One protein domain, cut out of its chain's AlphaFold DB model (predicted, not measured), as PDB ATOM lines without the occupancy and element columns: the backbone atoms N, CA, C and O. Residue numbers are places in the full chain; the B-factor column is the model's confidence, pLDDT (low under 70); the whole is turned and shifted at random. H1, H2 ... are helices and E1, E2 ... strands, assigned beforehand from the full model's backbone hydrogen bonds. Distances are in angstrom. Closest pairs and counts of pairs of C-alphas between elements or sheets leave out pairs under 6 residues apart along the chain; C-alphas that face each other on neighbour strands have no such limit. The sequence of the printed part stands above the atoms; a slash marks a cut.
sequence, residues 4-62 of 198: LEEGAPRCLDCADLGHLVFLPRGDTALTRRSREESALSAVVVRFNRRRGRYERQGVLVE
ATOM      1  N   LEU A   4     206.221 161.105 160.026       85.69
ATOM      2  CA  LEU A   4     206.149 159.982 160.953       85.69
ATOM      3  C   LEU A   4     205.070 160.305 161.984       85.69
ATOM      4  O   LEU A   4     205.280 161.181 162.820       85.69
ATOM      5  N   GLU A   5     203.947 159.600 161.915       79.50
ATOM      6  CA  GLU A   5     202.869 159.663 162.902       79.50
ATOM      7  C   GLU A   5     202.740 158.302 163.568       79.50
ATOM      8  O   GLU A   5     202.659 157.286 162.884       79.50
ATOM      9  N   GLU A   6     202.791 158.268 164.902       83.06
ATOM     10  CA  GLU A   6     202.691 157.022 165.685       83.06
ATOM     11  C   GLU A   6     203.691 155.927 165.245       83.06
ATOM     12  O   GLU A   6     203.453 154.732 165.384       83.06
ATOM     13  N   GLY A   7     204.841 156.333 164.698       83.19
ATOM     14  CA  GLY A   7     205.870 155.418 164.193       83.19
ATOM     15  C   GLY A   7     205.624 154.882 162.777       83.19
ATOM     16  O   GLY A   7     206.510 154.224 162.232       83.19
ATOM     17  N   ALA A   8     204.494 155.209 162.146       88.31
ATOM     18  CA  ALA A   8     204.185 154.848 160.768       88.31
ATOM     19  C   ALA A   8     204.422 156.029 159.803       88.31
ATOM     20  O   ALA A   8     204.097 157.178 160.117       88.31
ATOM     21  N   PRO A   9     204.991 155.786 158.609       90.25
ATOM     22  CA  PRO A   9     205.128 156.821 157.595       90.25
ATOM     23  C   PRO A   9     203.777 157.111 156.924       90.25
ATOM     24  O   PRO A   9     203.167 156.218 156.338       90.25
ATOM     25  N   ARG A  10     203.347 158.376 156.940       90.69
ATOM     26  CA  ARG A  10     202.206 158.888 156.163       90.69
ATOM     27  C   ARG A  10     202.667 159.868 155.087       90.69
ATOM     28  O   ARG A  10     203.695 160.539 155.237       90.69
ATOM     29  N   CYS A  11     201.925 159.948 153.980       91.50
ATOM     30  CA  CYS A  11     202.125 161.028 153.015       91.50
ATOM     31  C   CYS A  11     201.633 162.364 153.599       91.50
ATOM     32  O   CYS A  11     200.975 162.388 154.636       91.50
ATOM     33  N   LEU A  12     201.976 163.475 152.946       88.25
ATOM     34  CA  LEU A  12     201.581 164.802 153.424       88.25
ATOM     35  C   LEU A  12     200.060 164.985 153.416       88.25
ATOM     36  O   LEU A  12     199.534 165.565 154.354       88.25
ATOM     37  N   ASP A  13     199.364 164.467 152.404       85.69
ATOM     38  CA  ASP A  13     197.906 164.592 152.301       85.69
ATOM     39  C   ASP A  13     197.193 163.818 153.414       85.69
ATOM     40  O   ASP A  13     196.319 164.361 154.073       85.69
ATOM     41  N   CYS A  14     197.624 162.584 153.700       86.75
ATOM     42  CA  CYS A  14     197.069 161.779 154.794       86.75
ATOM     43  C   CYS A  14     197.379 162.325 156.194       86.75
ATOM     44  O   CYS A  14     196.789 161.844 157.153       86.75
ATOM     45  N   ALA A  15     198.337 163.244 156.315       86.38
ATOM     46  CA  ALA A  15     198.708 163.906 157.565       86.38
ATOM     47  C   ALA A  15     198.183 165.353 157.625       86.38
ATOM     48  O   ALA A  15     198.693 166.162 158.397       86.38
ATOM     49  N   ASP A  16     197.245 165.721 156.743       85.06
ATOM     50  CA  ASP A  16     196.683 167.070 156.617       85.06
ATOM     51  C   ASP A  16     197.733 168.181 156.403       85.06
ATOM     52  O   ASP A  16     197.496 169.350 156.685       85.06
ATOM     53  N   LEU A  17     198.907 167.846 155.853       90.44
ATOM     54  CA  LEU A  17     199.986 168.791 155.525       90.44
ATOM     55  C   LEU A  17     200.138 169.040 154.018       90.44
ATOM     56  O   LEU A  17     200.984 169.840 153.616       90.44
ATOM     57  N   GLY A  18     199.368 168.346 153.176       88.56
ATOM     58  CA  GLY A  18     199.473 168.405 151.711       88.56
ATOM     59  C   GLY A  18     199.251 169.797 151.114       88.56
ATOM     60  O   GLY A  18     199.820 170.130 150.079       88.56
ATOM     61  N   HIS A  19     198.489 170.639 151.814       91.06
ATOM     62  CA  HIS A  19     198.178 172.011 151.416       91.06
ATOM     63  C   HIS A  19     199.261 173.036 151.812       91.06
ATOM     64  O   HIS A  19     199.136 174.220 151.497       91.06
ATOM     65  N   LEU A  20     200.310 172.617 152.529       96.69
ATOM     66  CA  LEU A  20     201.383 173.509 152.959       96.69
ATOM     67  C   LEU A  20     202.464 173.652 151.887       96.69
ATOM     68  O   LEU A  20     202.863 172.693 151.225       96.69
ATOM     69  N   VAL A  21     203.029 174.852 151.793       97.38
ATOM     70  CA  VAL A  21     204.134 175.160 150.886       97.38
ATOM     71  C   VAL A  21     205.476 174.979 151.585       97.38
ATOM     72  O   VAL A  21     205.656 175.309 152.761       97.38
ATOM     73  N   PHE A  22     206.455 174.444 150.855       97.25
ATOM     74  CA  PHE A  22     207.796 174.228 151.384       97.25
ATOM     75  C   PHE A  22     208.678 175.470 151.232       97.25
ATOM     76  O   PHE A  22     209.026 175.872 150.125       97.25
ATOM     77  N   LEU A  23     209.128 176.016 152.361       97.50
ATOM     78  CA  LEU A  23     210.136 177.069 152.438       97.50
ATOM     79  C   LEU A  23     211.508 176.460 152.795       97.50
ATOM     80  O   LEU A  23     211.687 175.968 153.921       97.50
ATOM     81  N   PRO A  24     212.513 176.510 151.897       96.56
ATOM     82  CA  PRO A  24     213.856 176.026 152.202       96.56
ATOM     83  C   PRO A  24     214.537 176.848 153.307       96.56
ATOM     84  O   PRO A  24     214.264 178.030 153.519       96.56
ATOM     85  N   ARG A  25     215.483 176.223 154.016       93.12
ATOM     86  CA  ARG A  25     216.349 176.916 154.983       93.12
ATOM     87  C   ARG A  25     217.209 177.979 154.286       93.12
ATOM     88  O   ARG A  25     217.743 177.733 153.210       93.12
ATOM     89  N   GLY A  26     217.441 179.113 154.947       91.00
ATOM     90  CA  GLY A  26     218.377 180.133 154.460       91.00
ATOM     91  C   GLY A  26     218.192 181.472 155.158       91.00
ATOM     92  O   GLY A  26     219.026 181.874 155.969       91.00
ATOM     93  N   ASP A  27     217.064 182.136 154.906       92.06
ATOM     94  CA  ASP A  27     216.716 183.377 155.597       92.06
ATOM     95  C   ASP A  27     216.020 183.066 156.928       92.06
ATOM     96  O   ASP A  27     214.838 182.734 156.993       92.06
ATOM     97  N   THR A  28     216.770 183.204 158.025       92.06
ATOM     98  CA  THR A  28     216.257 182.973 159.382       92.06
ATOM     99  C   THR A  28     215.061 183.864 159.726       92.06
ATOM    100  O   THR A  28     214.167 183.425 160.450       92.06
ATOM    101  N   ALA A  29     215.021 185.109 159.236       94.44
ATOM    102  CA  ALA A  29     213.903 186.009 159.497       94.44
ATOM    103  C   ALA A  29     212.650 185.547 158.749       94.44
ATOM    104  O   ALA A  29     211.584 185.494 159.363       94.44
ATOM    105  N   LEU A  30     212.793 185.158 157.480       95.75
ATOM    106  CA  LEU A  30     211.688 184.649 156.669       95.75
ATOM    107  C   LEU A  30     211.153 183.323 157.215       95.75
ATOM    108  O   LEU A  30     209.952 183.202 157.425       95.75
ATOM    109  N   THR A  31     212.023 182.362 157.539       95.69
ATOM    110  CA  THR A  31     211.607 181.073 158.116       95.69
ATOM    111  C   THR A  31     210.896 181.248 159.457       95.69
ATOM    112  O   THR A  31     209.875 180.608 159.695       95.69
ATOM    113  N   ARG A  32     211.408 182.117 160.343       95.50
ATOM    114  CA  ARG A  32     210.760 182.395 161.635       95.50
ATOM    115  C   ARG A  32     209.388 183.036 161.434       95.50
ATOM    116  O   ARG A  32     208.420 182.557 162.006       95.50
ATOM    117  N   ARG A  33     209.307 184.087 160.614       97.25
ATOM    118  CA  ARG A  33     208.058 184.822 160.378       97.25
ATOM    119  C   ARG A  33     207.022 183.970 159.667       97.25
ATOM    120  O   ARG A  33     205.885 183.975 160.086       97.25
ATOM    121  N   SER A  34     207.408 183.180 158.670       97.38
ATOM    122  CA  SER A  34     206.453 182.321 157.956       97.38
ATOM    123  C   SER A  34     205.784 181.322 158.899       97.38
ATOM    124  O   SER A  34     204.599 181.061 158.761       97.38
ATOM    125  N   ARG A  35     206.514 180.816 159.907       97.00
ATOM    126  CA  ARG A  35     205.934 179.979 160.967       97.00
ATOM    127  C   ARG A  35     205.050 180.753 161.945       97.00
ATOM    128  O   ARG A  35     204.071 180.194 162.401       97.00
ATOM    129  N   GLU A  36     205.408 181.991 162.292       97.12
ATOM    130  CA  GLU A  36     204.583 182.863 163.154       97.12
ATOM    131  C   GLU A  36     203.274 183.280 162.470       97.12
ATOM    132  O   GLU A  36     202.259 183.447 163.132       97.12
ATOM    133  N   GLU A  37     203.312 183.463 161.152       96.69
ATOM    134  CA  GLU A  37     202.193 183.935 160.338       96.69
ATOM    135  C   GLU A  37     201.318 182.787 159.803       96.69
ATOM    136  O   GLU A  37     200.327 183.072 159.136       96.69
ATOM    137  N   SER A  38     201.678 181.521 160.051       96.44
ATOM    138  CA  SER A  38     200.893 180.340 159.649       96.44
ATOM    139  C   SER A  38     200.256 179.685 160.867       96.44
ATOM    140  O   SER A  38     200.926 179.536 161.891       96.44
ATOM    141  N   ALA A  39     199.003 179.246 160.756       94.62
ATOM    142  CA  ALA A  39     198.358 178.473 161.816       94.62
ATOM    143  C   ALA A  39     198.954 177.058 161.907       94.62
ATOM    144  O   ALA A  39     199.266 176.588 163.004       94.62
ATOM    145  N   LEU A  40     199.202 176.414 160.760       94.31
ATOM    146  CA  LEU A  40     199.885 175.125 160.676       94.31
ATOM    147  C   LEU A  40     201.319 175.267 160.137       94.31
ATOM    148  O   LEU A  40     201.587 175.967 159.158       94.31
ATOM    149  N   SER A  41     202.283 174.595 160.777       95.38
ATOM    150  CA  SER A  41     203.650 174.491 160.250       95.38
ATOM    151  C   SER A  41     204.353 173.209 160.685       95.38
ATOM    152  O   SER A  41     204.178 172.746 161.811       95.38
ATOM    153  N   ALA A  42     205.220 172.672 159.826       95.12
ATOM    154  CA  ALA A  42     206.017 171.482 160.124       95.12
ATOM    155  C   ALA A  42     207.490 171.673 159.745       95.12
ATOM    156  O   ALA A  42     207.828 172.277 158.728       95.12
ATOM    157  N   VAL A  43     208.412 171.163 160.564       95.56
ATOM    158  CA  VAL A  43     209.852 171.226 160.267       95.56
ATOM    159  C   VAL A  43     210.231 170.064 159.359       95.56
ATOM    160  O   VAL A  43     210.055 168.907 159.721       95.56
ATOM    161  N   VAL A  44     210.854 170.369 158.223       95.62
ATOM    162  CA  VAL A  44     211.351 169.345 157.303       95.62
ATOM    163  C   VAL A  44     212.791 169.009 157.656       95.62
ATOM    164  O   VAL A  44     213.666 169.883 157.694       95.62
ATOM    165  N   VAL A  45     213.058 167.727 157.882       95.56
ATOM    166  CA  VAL A  45     214.394 167.199 158.161       95.56
ATOM    167  C   VAL A  45     214.784 166.138 157.141       95.56
ATOM    168  O   VAL A  45     213.941 165.498 156.520       95.56
ATOM    169  N   ARG A  46     216.089 165.932 156.978       95.00
ATOM    170  CA  ARG A  46     216.655 164.842 156.184       95.00
ATOM    171  C   ARG A  46     217.754 164.168 156.980       95.00
ATOM    172  O   ARG A  46     218.610 164.850 157.539       95.00
ATOM    173  N   PHE A  47     217.753 162.841 157.019       93.81
ATOM    174  CA  PHE A  47     218.824 162.096 157.665       93.81
ATOM    175  C   PHE A  47     220.123 162.205 156.853       93.81
ATOM    176  O   PHE A  47     220.180 161.820 155.683       93.81
ATOM    177  N   ASN A  48     221.177 162.741 157.466       94.75
ATOM    178  CA  ASN A  48     222.517 162.765 156.899       94.75
ATOM    179  C   ASN A  48     223.264 161.495 157.318       94.75
ATOM    180  O   ASN A  48     223.793 161.418 158.427       94.75
ATOM    181  N   ARG A  49     223.356 160.523 156.399       93.81
ATOM    182  CA  ARG A  49     224.034 159.234 156.633       93.81
ATOM    183  C   ARG A  49     225.502 159.392 157.037       93.81
ATOM    184  O   ARG A  49     225.962 158.662 157.901       93.81
ATOM    185  N   ARG A  50     226.225 160.366 156.466       93.88
ATOM    186  CA  ARG A  50     227.652 160.596 156.773       93.88
ATOM    187  C   ARG A  50     227.867 161.119 158.191       93.88
ATOM    188  O   ARG A  50     228.903 160.861 158.784       93.88
ATOM    189  N   ARG A  51     226.915 161.899 158.712       91.69
ATOM    190  CA  ARG A  51     226.994 162.516 160.047       91.69
ATOM    191  C   ARG A  51     226.132 161.814 161.100       91.69
ATOM    192  O   ARG A  51     226.089 162.299 162.227       91.69
ATOM    193  N   GLY A  52     225.432 160.740 160.726       94.88
ATOM    194  CA  GLY A  52     224.576 159.948 161.613       94.88
ATOM    195  C   GLY A  52     223.455 160.738 162.293       94.88
ATOM    196  O   GLY A  52     223.089 160.415 163.415       94.88
ATOM    197  N   ARG A  53     222.941 161.812 161.677       95.25
ATOM    198  CA  ARG A  53     221.944 162.690 162.317       95.25
ATOM    199  C   ARG A  53     220.972 163.322 161.333       95.25
ATOM    200  O   ARG A  53     221.307 163.526 160.167       95.25
ATOM    201  N   TYR A  54     219.800 163.713 161.824       93.81
ATOM    202  CA  TYR A  54     218.849 164.526 161.069       93.81
ATOM    203  C   TYR A  54     219.324 165.976 160.937       93.81
ATOM    204  O   TYR A  54     219.728 166.617 161.907       93.81
ATOM    205  N   GLU A  55     219.242 166.509 159.724       95.12
ATOM    206  CA  GLU A  55     219.513 167.906 159.414       95.12
ATOM    207  C   GLU A  55     218.241 168.600 158.944       95.12
ATOM    208  O   GLU A  55     217.574 168.133 158.018       95.12
ATOM    209  N   ARG A  56     217.939 169.758 159.534       95.19
ATOM    210  CA  ARG A  56     216.839 170.620 159.084       95.19
ATOM    211  C   ARG A  56     217.095 171.096 157.655       95.19
ATOM    212  O   ARG A  56     218.174 171.620 157.370       95.19
ATOM    213  N   GLN A  57     216.103 170.915 156.789       96.44
ATOM    214  CA  GLN A  57     216.110 171.312 155.377       96.44
ATOM    215  C   GLN A  57     215.276 172.568 155.125       96.44
ATOM    216  O   GLN A  57     215.609 173.352 154.243       96.44
ATOM    217  N   GLY A  58     214.228 172.781 155.916       96.44
ATOM    218  CA  GLY A  58     213.295 173.885 155.744       96.44
ATOM    219  C   GLY A  58     212.054 173.680 156.599       96.44
ATOM    220  O   GLY A  58     212.092 172.934 157.585       96.44
ATOM    221  N   VAL A  59     210.971 174.346 156.227       97.25
ATOM    222  CA  VAL A  59     209.685 174.292 156.926       97.25
ATOM    223  C   VAL A  59     208.548 174.212 155.911       97.25
ATOM    224  O   VAL A  59     208.642 174.808 154.845       97.25
ATOM    225  N   LEU A  60     207.498 173.470 156.240       97.81
ATOM    226  CA  LEU A  60     206.192 173.559 155.597       97.81
ATOM    227  C   LEU A  60     205.377 174.613 156.347       97.81
ATOM    228  O   LEU A  60     205.371 174.607 157.582       97.81
ATOM    229  N   VAL A  61     204.757 175.528 155.613       97.94
ATOM    230  CA  VAL A  61     203.986 176.668 156.127       97.94
ATOM    231  C   VAL A  61     202.800 176.938 155.210       97.94
ATOM    232  O   VAL A  61     202.767 176.459 154.081       97.94
ATOM    233  N   GLU A  62     201.831 177.713 155.673       97.94
ATOM    234  CA  GLU A  62     200.698 178.123 154.847       97.94
ATOM    235  C   GLU A  62     201.143 179.192 153.839       97.94
ATOM    236  O   GLU A  62     201.889 180.115 154.180       97.94
TER     237      GLU A  62
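Overview. This is residues 4 to 62 of the 198 residues of the protein "DUF2293 domain-containing protein" of Streptomyces viridochromogenes (UniProt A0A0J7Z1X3). A long hairpin of two strands, E3 and E4, is widened at one end by the short strand E2 beside E4, and the single helix H1 packs over that three-stranded end; the turn of the hairpin reaches away from the helix. At the beginning of the printed part, residues 6 to 11, of which 8 to 11 belong to E1, stick out from the rest. The printed part has 59 residues, with one named helix and four named strands in the order E1, E2, H1, E3, E4. The sheet runs E2, E4, E3, antiparallel throughout, and the class is mixed, helices and strands. The whole is only just loose, close to compact, with a radius of gyration of the C-alphas of 12.5 A, and its outline is flat, 32 by 28 by 14 A.

Arrangement. Begin with the inner strand E4, residues 53 to 61, which bends by 51 degrees at residue 57. Its neighbour E3, residues 41 to 48, is an edge strand and forms a hairpin with it, antiparallel at 153 degrees; look for N 44 and O 58, 2.9 A apart, and N 55 and O 46, 2.8 A apart, both within hydrogen-bond range. The other edge strand, E2, residues 21 to 24, is antiparallel to E4 at 135 degrees, with N 23 and O 59 within hydrogen-bond range at 2.8 A. H1, residues 28 to 36, is on the sheet at a height of 8.9 A, over E2 and E4, and runs slantwise to the strands, at 56 degrees to E4 on the local plane. The closest C-alphas of H1 and E4 are those of Arg 35 and Val 61, 6.2 A apart. In H1 every O i to N i+4 pair is within hydrogen-bond range. E2, H1 and E3 make a split strand-helix-strand unit, two strands running the same way with E4 between them, and its crossover is right-handed. E1, residues 8 to 11, pairs with no named strand and is apart from H1, E2, E3 and E4; residues 4 to 5 pair with its residues 8 to 9, antiparallel.

Along the chain. Find C-alpha 41 at (203.650, 174.491, 160.250); from there E3 runs 22.5 A to C-alpha 48 at (222.517, 162.765, 156.899). E4 then covers 23.6 A from C-alpha 53 to C-alpha 61 at (203.986, 176.668, 156.127). H1 measures 12.3 A, E1 10.1 A and E2 9.8 A from first to last C-alpha.

Size, cuts and confidence. Look at Glu 37 and Arg 50 for the two C-alphas farthest apart, 34.7 A. The printed part, residues 4 to 62, has no cut. The link from E1 to E2 is short, and the other three are tight. The mean pLDDT of the printed part is 93.2, and no printed residue is under 70.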